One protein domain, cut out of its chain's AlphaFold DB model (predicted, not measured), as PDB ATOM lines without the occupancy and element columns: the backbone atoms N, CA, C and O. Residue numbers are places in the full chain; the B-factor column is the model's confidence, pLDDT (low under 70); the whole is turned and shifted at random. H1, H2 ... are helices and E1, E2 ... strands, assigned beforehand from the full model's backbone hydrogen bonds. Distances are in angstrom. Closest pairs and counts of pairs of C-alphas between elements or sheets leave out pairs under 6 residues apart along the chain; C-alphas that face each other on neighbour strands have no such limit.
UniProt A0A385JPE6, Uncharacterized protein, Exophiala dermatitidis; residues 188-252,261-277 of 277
ATOM      1  N   LYS A 188     -56.820  20.819  -6.192       93.31
ATOM      2  CA  LYS A 188     -55.730  21.727  -5.812       93.31
ATOM      3  C   LYS A 188     -54.509  21.486  -6.687       93.31
ATOM      4  O   LYS A 188     -54.171  20.349  -6.992       93.31
ATOM      5  N   PHE A 189     -53.816  22.560  -7.033       94.69
ATOM      6  CA  PHE A 189     -52.528  22.515  -7.716       94.69
ATOM      7  C   PHE A 189     -51.430  22.221  -6.695       94.69
ATOM      8  O   PHE A 189     -51.276  22.971  -5.728       94.69
ATOM      9  N   GLN A 190     -50.680  21.138  -6.886       96.00
ATOM     10  CA  GLN A 190     -49.546  20.796  -6.032       96.00
ATOM     11  C   GLN A 190     -48.259  21.369  -6.622       96.00
ATOM     12  O   GLN A 190     -47.942  21.139  -7.789       96.00
ATOM     13  N   CYS A 191     -47.524  22.133  -5.814       96.38
ATOM     14  CA  CYS A 191     -46.225  22.671  -6.203       96.38
ATOM     15  C   CYS A 191     -45.199  21.538  -6.294       96.38
ATOM     16  O   CYS A 191     -45.018  20.795  -5.332       96.38
ATOM     17  N   ASP A 192     -44.492  21.447  -7.414       94.81
ATOM     18  CA  ASP A 192     -43.445  20.455  -7.668       94.81
ATOM     19  C   ASP A 192     -42.230  20.627  -6.741       94.81
ATOM     20  O   ASP A 192     -41.602  19.650  -6.344       94.81
ATOM     21  N   CYS A 193     -41.935  21.863  -6.328       94.12
ATOM     22  CA  CYS A 193     -40.799  22.168  -5.457       94.12
ATOM     23  C   CYS A 193     -41.083  21.919  -3.965       94.12
ATOM     24  O   CYS A 193     -40.279  21.300  -3.276       94.12
ATOM     25  N   CYS A 194     -42.212  22.410  -3.435       94.12
ATOM     26  CA  CYS A 194     -42.488  22.365  -1.988       94.12
ATOM     27  C   CYS A 194     -43.688  21.497  -1.586       94.12
ATOM     28  O   CYS A 194     -44.060  21.494  -0.413       94.12
ATOM     29  N   GLN A 195     -44.317  20.806  -2.542       94.12
ATOM     30  CA  GLN A 195     -45.490  19.942  -2.341       94.12
ATOM     31  C   GLN A 195     -46.712  20.650  -1.726       94.12
ATOM     32  O   GLN A 195     -47.683  20.010  -1.328       94.12
ATOM     33  N   HIS A 196     -46.698  21.985  -1.664       93.69
ATOM     34  CA  HIS A 196     -47.805  22.784  -1.156       93.69
ATOM     35  C   HIS A 196     -48.975  22.780  -2.139       93.69
ATOM     36  O   HIS A 196     -48.808  23.111  -3.314       93.69
ATOM     37  N   CYS A 197     -50.164  22.445  -1.638       93.06
ATOM     38  CA  CYS A 197     -51.383  22.385  -2.433       93.06
ATOM     39  C   CYS A 197     -52.147  23.712  -2.365       93.06
ATOM     40  O   CYS A 197     -52.667  24.083  -1.308       93.06
ATOM     41  N   VAL A 198     -52.261  24.401  -3.500       91.56
ATOM     42  CA  VAL A 198     -52.959  25.685  -3.636       91.56
ATOM     43  C   VAL A 198     -54.218  25.499  -4.467       91.56
ATOM     44  O   VAL A 198     -54.197  24.907  -5.541       91.56
ATOM     45  N   ARG A 199     -55.341  26.023  -3.980       89.19
ATOM     46  CA  ARG A 199     -56.643  25.859  -4.636       89.19
ATOM     47  C   ARG A 199     -56.831  26.798  -5.824       89.19
ATOM     48  O   ARG A 199     -57.352  26.400  -6.857       89.19
ATOM     49  N   TYR A 200     -56.424  28.056  -5.685       88.38
ATOM     50  CA  TYR A 200     -56.678  29.066  -6.706       88.38
ATOM     51  C   TYR A 200     -55.507  29.176  -7.679       88.38
ATOM     52  O   TYR A 200     -54.377  29.431  -7.271       88.38
ATOM     53  N   ARG A 201     -55.789  29.078  -8.982       91.88
ATOM     54  CA  ARG A 201     -54.778  29.176 -10.051       91.88
ATOM     55  C   ARG A 201     -53.929  30.448  -9.960       91.88
ATOM     56  O   ARG A 201     -52.717  30.381 -10.099       91.88
ATOM     57  N   ALA A 202     -54.540  31.601  -9.682       92.12
ATOM     58  CA  ALA A 202     -53.810  32.866  -9.548       92.12
ATOM     59  C   ALA A 202     -52.878  32.896  -8.320       92.12
ATOM     60  O   ALA A 202     -51.804  33.496  -8.362       92.12
ATOM     61  N   GLU A 203     -53.275  32.253  -7.219       92.81
ATOM     62  CA  GLU A 203     -52.412  32.098  -6.045       92.81
ATOM     63  C   GLU A 203     -51.286  31.106  -6.318       92.81
ATOM     64  O   GLU A 203     -50.152  31.373  -5.936       92.81
ATOM     65  N   PHE A 204     -51.576  30.017  -7.032       95.00
ATOM     66  CA  PHE A 204     -50.576  29.036  -7.428       95.00
ATOM     67  C   PHE A 204     -49.538  29.632  -8.384       95.00
ATOM     68  O   PHE A 204     -48.344  29.511  -8.126       95.00
ATOM     69  N   ASN A 205     -49.965  30.364  -9.420       95.88
ATOM     70  CA  ASN A 205     -49.052  31.053 -10.337       95.88
ATOM     71  C   ASN A 205     -48.109  31.995  -9.571       95.88
ATOM     72  O   ASN A 205     -46.898  31.959  -9.756       95.88
ATOM     73  N   ARG A 206     -48.658  32.792  -8.642       94.94
ATOM     74  CA  ARG A 206     -47.869  33.688  -7.783       94.94
ATOM     75  C   ARG A 206     -46.919  32.919  -6.867       94.94
ATOM     76  O   ARG A 206     -45.793  33.356  -6.650       94.94
ATOM     77  N   HIS A 207     -47.381  31.805  -6.305       95.19
ATOM     78  CA  HIS A 207     -46.584  30.940  -5.447       95.19
ATOM     79  C   HIS A 207     -45.380  30.370  -6.199       95.19
ATOM     80  O   HIS A 207     -44.273  30.434  -5.677       95.19
ATOM     81  N   VAL A 208     -45.568  29.868  -7.419       96.19
ATOM     82  CA  VAL A 208     -44.469  29.339  -8.235       96.19
ATOM     83  C   VAL A 208     -43.536  30.469  -8.675       96.19
ATOM     84  O   VAL A 208     -42.323  30.369  -8.487       96.19
ATOM     85  N   ALA A 209     -44.089  31.589  -9.148       95.56
ATOM     86  CA  ALA A 209     -43.284  32.711  -9.617       95.56
ATOM     87  C   ALA A 209     -42.392  33.310  -8.521       95.56
ATOM     88  O   ALA A 209     -41.203  33.517  -8.737       95.56
ATOM     89  N   LEU A 210     -42.939  33.541  -7.325       93.75
ATOM     90  CA  LEU A 210     -42.194  34.159  -6.222       93.75
ATOM     91  C   LEU A 210     -41.469  33.144  -5.331       93.75
ATOM     92  O   LEU A 210     -40.403  33.434  -4.797       93.75
ATOM     93  N   GLY A 211     -42.078  31.983  -5.100       92.44
ATOM     94  CA  GLY A 211     -41.559  30.959  -4.197       92.44
ATOM     95  C   GLY A 211     -40.485  30.106  -4.843       92.44
ATOM     96  O   GLY A 211     -39.427  29.919  -4.248       92.44
ATOM     97  N   VAL A 212     -40.724  29.624  -6.061       93.75
ATOM     98  CA  VAL A 212     -39.728  28.833  -6.797       93.75
ATOM     99  C   VAL A 212     -38.744  29.750  -7.525       93.75
ATOM    100  O   VAL A 212     -37.559  29.433  -7.570       93.75
ATOM    101  N   GLY A 213     -39.204  30.916  -7.992       94.19
ATOM    102  CA  GLY A 213     -38.389  31.881  -8.739       94.19
ATOM    103  C   GLY A 213     -38.535  31.758 -10.256       94.19
ATOM    104  O   GLY A 213     -37.605  32.092 -10.975       94.19
ATOM    105  N   ARG A 214     -39.673  31.242 -10.743       95.44
ATOM    106  CA  ARG A 214     -39.970  31.106 -12.180       95.44
ATOM    107  C   ARG A 214     -40.716  32.343 -12.675       95.44
ATOM    108  O   ARG A 214     -41.937  32.437 -12.521       95.44
ATOM    109  N   GLN A 215     -39.986  33.335 -13.167       94.94
ATOM    110  CA  GLN A 215     -40.562  34.626 -13.540       94.94
ATOM    111  C   GLN A 215     -41.583  34.459 -14.681       94.94
ATOM    112  O   GLN A 215     -41.505  33.530 -15.474       94.94
ATOM    113  N   GLY A 216     -42.659  35.249 -14.669       94.06
ATOM    114  CA  GLY A 216     -43.744  35.123 -15.655       94.06
ATOM    115  C   GLY A 216     -44.541  33.806 -15.648       94.06
ATOM    116  O   GLY A 216     -45.421  33.641 -16.494       94.06
ATOM    117  N   PHE A 217     -44.309  32.895 -14.692       97.75
ATOM    118  CA  PHE A 217     -44.967  31.586 -14.667       97.75
ATOM    119  C   PHE A 217     -46.501  31.661 -14.721       97.75
ATOM    120  O   PHE A 217     -47.166  32.286 -13.882       97.75
ATOM    121  N   LYS A 218     -47.073  30.921 -15.674       97.12
ATOM    122  CA  LYS A 218     -48.513  30.727 -15.850       97.12
ATOM    123  C   LYS A 218     -48.827  29.264 -16.148       97.12
ATOM    124  O   LYS A 218     -48.264  28.671 -17.061       97.12
ATOM    125  N   ILE A 219     -49.802  28.688 -15.442       96.19
ATOM    126  CA  ILE A 219     -50.446  27.451 -15.914       96.19
ATOM    127  C   ILE A 219     -51.055  27.732 -17.293       96.19
ATOM    128  O   ILE A 219     -51.744  28.742 -17.445       96.19
ATOM    129  N   VAL A 220     -50.845  26.847 -18.264       95.94
ATOM    130  CA  VAL A 220     -51.439  26.895 -19.611       95.94
ATOM    131  C   VAL A 220     -52.536  25.842 -19.793       95.94
ATOM    132  O   VAL A 220     -53.546  26.136 -20.427       95.94
ATOM    133  N   ARG A 221     -52.418  24.670 -19.151       92.56
ATOM    134  CA  ARG A 221     -53.394  23.569 -19.235       92.56
ATOM    135  C   ARG A 221     -53.552  22.871 -17.886       92.56
ATOM    136  O   ARG A 221     -52.569  22.607 -17.204       92.56
ATOM    137  N   ALA A 222     -54.793  22.589 -17.507       93.00
ATOM    138  CA  ALA A 222     -55.152  21.781 -16.345       93.00
ATOM    139  C   ALA A 222     -56.595  21.295 -16.532       93.00
ATOM    140  O   ALA A 222     -57.513  22.123 -16.503       93.00
ATOM    141  N   ASN A 223     -56.777  19.988 -16.745       90.50
ATOM    142  CA  ASN A 223     -58.069  19.395 -17.109       90.50
ATOM    143  C   ASN A 223     -58.493  18.217 -16.201       90.50
ATOM    144  O   ASN A 223     -58.688  17.107 -16.691       90.50
ATOM    145  N   PRO A 224     -58.624  18.404 -14.877       88.44
ATOM    146  CA  PRO A 224     -59.247  17.413 -14.011       88.44
ATOM    147  C   PRO A 224     -60.756  17.267 -14.315       88.44
ATOM    148  O   PRO A 224     -61.406  18.255 -14.661       88.44
ATOM    149  N   PRO A 225     -61.347  16.075 -14.102       90.06
ATOM    150  CA  PRO A 225     -60.710  14.863 -13.576       90.06
ATOM    151  C   PRO A 225     -59.948  14.028 -14.620       90.06
ATOM    152  O   PRO A 225     -59.323  13.041 -14.250       90.06
ATOM    153  N   GLN A 226     -60.005  14.382 -15.906       89.38
ATOM    154  CA  GLN A 226     -59.413  13.593 -16.993       89.38
ATOM    155  C   GLN A 226     -57.881  13.563 -16.907       89.38
ATOM    156  O   GLN A 226     -57.262  12.525 -17.108       89.38
ATOM    157  N   GLU A 227     -57.279  14.703 -16.574       90.56
ATOM    158  CA  GLU A 227     -55.844  14.886 -16.405       90.56
ATOM    159  C   GLU A 227     -55.568  15.444 -15.012       90.56
ATOM    160  O   GLU A 227     -55.783  16.627 -14.734       90.56
ATOM    161  N   MET A 228     -55.033  14.595 -14.135       94.50
ATOM    162  CA  MET A 228     -54.589  14.974 -12.786       94.50
ATOM    163  C   MET A 228     -53.194  15.620 -12.798       94.50
ATOM    164  O   MET A 228     -52.405  15.472 -11.867       94.50
ATOM    165  N   VAL A 229     -52.894  16.351 -13.872       95.88
ATOM    166  CA  VAL A 229     -51.620  17.018 -14.132       95.88
ATOM    167  C   VAL A 229     -51.907  18.438 -14.612       95.88
ATOM    168  O   VAL A 229     -52.807  18.672 -15.422       95.88
ATOM    169  N   TRP A 230     -51.150  19.404 -14.102       96.25
ATOM    170  CA  TRP A 230     -51.110  20.761 -14.629       96.25
ATOM    171  C   TRP A 230     -49.852  20.953 -15.475       96.25
ATOM    172  O   TRP A 230     -48.804  20.382 -15.188       96.25
ATOM    173  N   TYR A 231     -49.961  21.800 -16.495       96.62
ATOM    174  CA  TYR A 231     -48.866  22.240 -17.354       96.62
ATOM    175  C   TYR A 231     -48.735  23.754 -17.234       96.62
ATOM    176  O   TYR A 231     -49.736  24.472 -17.338       96.62
ATOM    177  N   GLY A 232     -47.523  24.253 -17.022       96.62
ATOM    178  CA  GLY A 232     -47.221  25.677 -16.937       96.62
ATOM    179  C   GLY A 232     -46.021  26.063 -17.784       96.62
ATOM    180  O   GLY A 232     -45.230  25.210 -18.167       96.62
ATOM    181  N   VAL A 233     -45.918  27.350 -18.088       97.38
ATOM    182  CA  VAL A 233     -44.830  27.940 -18.871       97.38
ATOM    183  C   VAL A 233     -44.372  29.213 -18.166       97.38
ATOM    184  O   VAL A 233     -45.219  29.928 -17.620       97.38
ATOM    185  N   ASP A 234     -43.070  29.468 -18.118       97.69
ATOM    186  CA  ASP A 234     -42.488  30.719 -17.612       97.69
ATOM    187  C   ASP A 234     -42.315  31.780 -18.713       97.69
ATOM    188  O   ASP A 234     -42.888  31.669 -19.800       97.69
ATOM    189  N   GLU A 235     -41.624  32.869 -18.390       95.56
ATOM    190  CA  GLU A 235     -41.345  33.963 -19.321       95.56
ATOM    191  C   GLU A 235     -40.370  33.542 -20.427       95.56
ATOM    192  O   GLU A 235     -40.517  33.955 -21.575       95.56
ATOM    193  N   GLU A 236     -39.432  32.657 -20.099       95.56
ATOM    194  CA  GLU A 236     -38.427  32.099 -20.999       95.56
ATOM    195  C   GLU A 236     -38.991  31.026 -21.948       95.56
ATOM    196  O   GLU A 236     -38.307  30.576 -22.869       95.56
ATOM    197  N   GLY A 237     -40.244  30.606 -21.751       94.75
ATOM    198  CA  GLY A 237     -40.891  29.569 -22.551       94.75
ATOM    199  C   GLY A 237     -40.568  28.142 -22.097       94.75
ATOM    200  O   GLY A 237     -40.928  27.185 -22.792       94.75
ATOM    201  N   ALA A 238     -39.921  27.962 -20.943       96.75
ATOM    202  CA  ALA A 238     -39.680  26.654 -20.360       96.75
ATOM    203  C   ALA A 238     -40.992  26.049 -19.848       96.75
ATOM    204  O   ALA A 238     -41.810  26.701 -19.197       96.75
ATOM    205  N   VAL A 239     -41.200  24.770 -20.162       96.44
ATOM    206  CA  VAL A 239     -42.432  24.047 -19.837       96.44
ATOM    207  C   VAL A 239     -42.239  23.246 -18.554       96.44
ATOM    208  O   VAL A 239     -41.267  22.508 -18.407       96.44
ATOM    209  N   TYR A 240     -43.209  23.350 -17.651       97.38
ATOM    210  CA  TYR A 240     -43.251  22.660 -16.368       97.38
ATOM    211  C   TYR A 240     -44.524  21.846 -16.236       97.38
ATOM    212  O   TYR A 240     -45.577  22.230 -16.752       97.38
ATOM    213  N   THR A 241     -44.446  20.763 -15.474       97.19
ATOM    214  CA  THR A 241     -45.601  19.941 -15.134       97.19
ATOM    215  C   THR A 241     -45.627  19.638 -13.644       97.19
ATOM    216  O   THR A 241     -44.605  19.695 -12.960       97.19
ATOM    217  N   GLY A 242     -46.808  19.324 -13.128       96.62
ATOM    218  CA  GLY A 242     -46.953  18.844 -11.762       96.62
ATOM    219  C   GLY A 242     -48.346  18.312 -11.486       96.62
ATOM    220  O   GLY A 242     -49.227  18.344 -12.343       96.62
ATOM    221  N   ASN A 243     -48.549  17.803 -10.277       97.56
ATOM    222  CA  ASN A 243     -49.763  17.070  -9.941       97.56
ATOM    223  C   ASN A 243     -50.930  17.996  -9.583       97.56
ATOM    224  O   ASN A 243     -50.765  19.054  -8.962       97.56
ATOM    225  N   ILE A 244     -52.136  17.550  -9.918       95.50
ATOM    226  CA  ILE A 244     -53.391  18.066  -9.372       95.50
ATOM    227  C   ILE A 244     -53.883  17.048  -8.348       95.50
ATOM    228  O   ILE A 244     -53.964  15.859  -8.634       95.50
ATOM    229  N   VAL A 245     -54.202  17.509  -7.143       94.44
ATOM    230  CA  VAL A 245     -54.624  16.657  -6.028       94.44
ATOM    231  C   VAL A 245     -56.107  16.872  -5.764       94.44
ATOM    232  O   VAL A 245     -56.577  18.012  -5.715       94.44
ATOM    233  N   TYR A 246     -56.836  15.773  -5.583       91.94
ATOM    234  CA  TYR A 246     -58.220  15.792  -5.127       91.94
ATOM    235  C   TYR A 246     -58.276  15.986  -3.610       91.94
ATOM    236  O   TYR A 246     -57.544  15.331  -2.871       91.94
ATOM    237  N   ASP A 247     -59.138  16.883  -3.141       86.81
ATOM    238  CA  ASP A 247     -59.401  17.085  -1.719       86.81
ATOM    239  C   ASP A 247     -60.890  16.899  -1.425       86.81
ATOM    240  O   ASP A 247     -61.698  17.820  -1.579       86.81
ATOM    241  N   GLU A 248     -61.230  15.698  -0.957       81.00
ATOM    242  CA  GLU A 248     -62.576  15.314  -0.519       81.00
ATOM    243  C   GLU A 248     -63.124  16.257   0.557       81.00
ATOM    244  O   GLU A 248     -64.305  16.605   0.547       81.00
ATOM    245  N   ASN A 249     -62.250  16.770   1.429       75.12
ATOM    246  CA  ASN A 249     -62.637  17.615   2.558       75.12
ATOM    247  C   ASN A 249     -62.918  19.071   2.155       75.12
ATOM    248  O   ASN A 249     -63.430  19.855   2.957       75.12
ATOM    249  N   SER A 250     -62.596  19.465   0.918       67.50
ATOM    250  CA  SER A 250     -62.875  20.814   0.410       67.50
ATOM    251  C   SER A 250     -64.328  21.005  -0.054       67.50
ATOM    252  O   SER A 250     -64.734  22.143  -0.334       67.50
ATOM    253  N   GLN A 251     -65.134  19.937  -0.100       62.88
ATOM    254  CA  GLN A 251     -66.572  20.006  -0.374       62.88
ATOM    255  C   GLN A 251     -67.339  20.534   0.852       62.88
ATOM    256  O   GLN A 251     -67.940  19.783   1.607       62.88
ATOM    257  N   GLY A 252     -67.324  21.852   1.068       61.12
ATOM    258  CA  GLY A 252     -68.249  22.506   2.008       61.12
ATOM    259  C   GLY A 252     -67.652  23.612   2.866       61.12
ATOM    260  O   GLY A 252     -68.398  24.430   3.399       61.12
ATOM    261  N   THR A 261     -47.502  28.628   3.476       82.38
ATOM    262  CA  THR A 261     -46.610  28.012   2.498       82.38
ATOM    263  C   THR A 261     -45.380  27.435   3.219       82.38
ATOM    264  O   THR A 261     -44.665  28.197   3.885       82.38
ATOM    265  N   PRO A 262     -45.144  26.113   3.144       80.62
ATOM    266  CA  PRO A 262     -44.038  25.452   3.820       80.62
ATOM    267  C   PRO A 262     -42.695  25.682   3.109       80.62
ATOM    268  O   PRO A 262     -42.638  26.060   1.935       80.62
ATOM    269  N   GLY A 263     -41.615  25.416   3.848       78.75
ATOM    270  CA  GLY A 263     -40.265  25.204   3.320       78.75
ATOM    271  C   GLY A 263     -39.671  26.349   2.492       78.75
ATOM    272  O   GLY A 263     -39.929  27.531   2.737       78.75
ATOM    273  N   GLN A 264     -38.874  25.953   1.494       82.38
ATOM    274  CA  GLN A 264     -38.033  26.824   0.662       82.38
ATOM    275  C   GLN A 264     -38.830  27.915  -0.072       82.38
ATOM    276  O   GLN A 264     -38.407  29.070  -0.132       82.38
ATOM    277  N   CYS A 265     -40.030  27.588  -0.568       89.88
ATOM    278  CA  CYS A 265     -40.894  28.562  -1.238       89.88
ATOM    279  C   CYS A 265     -41.417  29.631  -0.267       89.88
ATOM    280  O   CYS A 265     -41.451  30.818  -0.595       89.88
ATOM    281  N   GLY A 266     -41.815  29.233   0.945       84.38
ATOM    282  CA  GLY A 266     -42.341  30.161   1.945       84.38
ATOM    283  C   GLY A 266     -41.301  31.176   2.426       84.38
ATOM    284  O   GLY A 266     -41.636  32.337   2.660       84.38
ATOM    285  N   GLU A 267     -40.040  30.766   2.563       85.50
ATOM    286  CA  GLU A 267     -38.942  31.654   2.965       85.50
ATOM    287  C   GLU A 267     -38.633  32.711   1.910       85.50
ATOM    288  O   GLU A 267     -38.584  33.894   2.250       85.50
ATOM    289  N   ARG A 268     -38.535  32.315   0.637       85.94
ATOM    290  CA  ARG A 268     -38.311  33.241  -0.485       85.94
ATOM    291  C   ARG A 268     -39.447  34.251  -0.633       85.94
ATOM    292  O   ARG A 268     -39.192  35.453  -0.697       85.94
ATOM    293  N   ILE A 269     -40.703  33.797  -0.559       85.69
ATOM    294  CA  ILE A 269     -41.877  34.689  -0.598       85.69
ATOM    295  C   ILE A 269     -41.837  35.695   0.560       85.69
ATOM    296  O   ILE A 269     -42.081  36.886   0.361       85.69
ATOM    297  N   ARG A 270     -41.516  35.243   1.781       87.25
ATOM    298  CA  ARG A 270     -41.403  36.128   2.952       87.25
ATOM    299  C   ARG A 270     -40.239  37.111   2.827       87.25
ATOM    300  O   ARG A 270     -40.402  38.254   3.243       87.25
ATOM    301  N   ALA A 271     -39.099  36.691   2.282       85.81
ATOM    302  CA  ALA A 271     -37.945  37.558   2.056       85.81
ATOM    303  C   ALA A 271     -38.279  38.685   1.064       85.81
ATOM    304  O   ALA A 271     -38.100  39.856   1.394       85.81
ATOM    305  N   LEU A 272     -38.889  38.354  -0.082       84.75
ATOM    306  CA  LEU A 272     -39.361  39.338  -1.065       84.75
ATOM    307  C   LEU A 272     -40.409  40.295  -0.477       84.75
ATOM    308  O   LEU A 272     -40.377  41.497  -0.726       84.75
ATOM    309  N   ALA A 273     -41.327  39.785   0.348       84.75
ATOM    310  CA  ALA A 273     -42.326  40.615   1.017       84.75
ATOM    311  C   ALA A 273     -41.722  41.590   2.046       84.75
ATOM    312  O   ALA A 273     -42.338  42.615   2.329       84.75
ATOM    313  N   ARG A 274     -40.545  41.287   2.614       88.88
ATOM    314  CA  ARG A 274     -39.814  42.198   3.512       88.88
ATOM    315  C   ARG A 274     -39.084  43.298   2.748       88.88
ATOM    316  O   ARG A 274     -39.079  44.415   3.232       88.88
ATOM    317  N   GLN A 275     -38.522  43.000   1.575       86.06
ATOM    318  CA  GLN A 275     -37.818  43.990   0.742       86.06
ATOM    319  C   GLN A 275     -38.746  45.065   0.153       86.06
ATOM    320  O   GLN A 275     -38.288  46.134  -0.221       86.06
ATOM    321  N   ARG A 276     -40.047  44.773   0.044       80.88
ATOM    322  CA  ARG A 276     -41.064  45.703  -0.476       80.88
ATOM    323  C   ARG A 276     -41.652  46.651   0.580       80.88
ATOM    324  O   ARG A 276     -42.539  47.428   0.233       80.88
ATOM    325  N   LYS A 277     -41.253  46.527   1.846       70.69
ATOM    326  CA  LYS A 277     -41.693  47.392   2.948       70.69
ATOM    327  C   LYS A 277     -40.622  48.416   3.264       70.69
ATOM    328  O   LYS A 277     -41.029  49.537   3.625       70.69
TER     329      LYS A 277
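This is residues 188 to 252 and 261 to 277 of the 277 residues of an uncharacterized protein of Exophiala dermatitidis (UniProt A0A385JPE6). A strongly twisted, curled sheet of four strands bends like part of a barrel, and H1 packs on one face of it, near both edge strands E1 and E2. H2 meets the last part of H1 at a corner, about perpendicular to it, and runs off clear of the sheet. The printed part has 82 residues with two named helices and four named strands, in the order E1 H1 E2 E3 E4 H2; the sheet's order is E1, E4, E3, E2, all antiparallel, and the class is mixed, helices and strands. The whole is compact, with a radius of gyration of the C-alphas of 13.1 A, and flat in outline, spanning 41 by 33 by 17 A.

Begin with the sheet, at C-alpha 188 at (-55.730, 21.727, -5.812), where E1, residues 188 to 190, starts its 6.3 A. E4, residues 239 to 246, is the longest strand at 23.1 A; look for its last C-alpha at (-58.220, 15.792, -5.127). E3 covers residues 229 to 233 over 13.7 A, and E2 residues 218 to 222 over 11.2 A. H1 is residues 201 to 212, 15.4 A long. H2 is residues 263 to 275, 19.1 A long, ending at C-alpha 275 at (-37.818, 43.990, 0.742).

E2, E3 and E4 form a meander, each strand the antiparallel neighbour of the one before, with hairpins E2 and E3, and E3 and E4. Between E3 and E2 look at N 220 and O 231, 2.8 A apart, and between E4 and E3 at N 232 and O 240, also 2.8 A. E4 is staggered: residues 239 to 243 pair with E3 and 244 to 245 with E1, where N 188 and O 245 are 2.9 A apart. H1 is on one face of the sheet, which gives two layers, helix and sheet; its height over the sheet is 4.2 A, only just above the sheet's level, and it is over none of the strands. Its closest C-alphas to E2 are Asn 205 and Lys 218, 5.5 A. H1 touches H2 with residues 207 to 212 alone, closest at the C-alphas of Gly 211 and Cys 265, 3.9 A, about perpendicular at 88 degrees. H2 is not on the sheet. In H1 and H2 every O i to N i+4 pair is within hydrogen-bond range.

The C-alphas farthest apart are those of Gln 226 and Lys 277, 43.1 A. Residues 253 to 260 are not printed, and C-alphas 252 and 261 stand 22.3 A apart across this cut. Of the links printed whole, none is long. Find low confidence, under 70, at residues 250 to 252; the mean pLDDT of the printed part is 90.6.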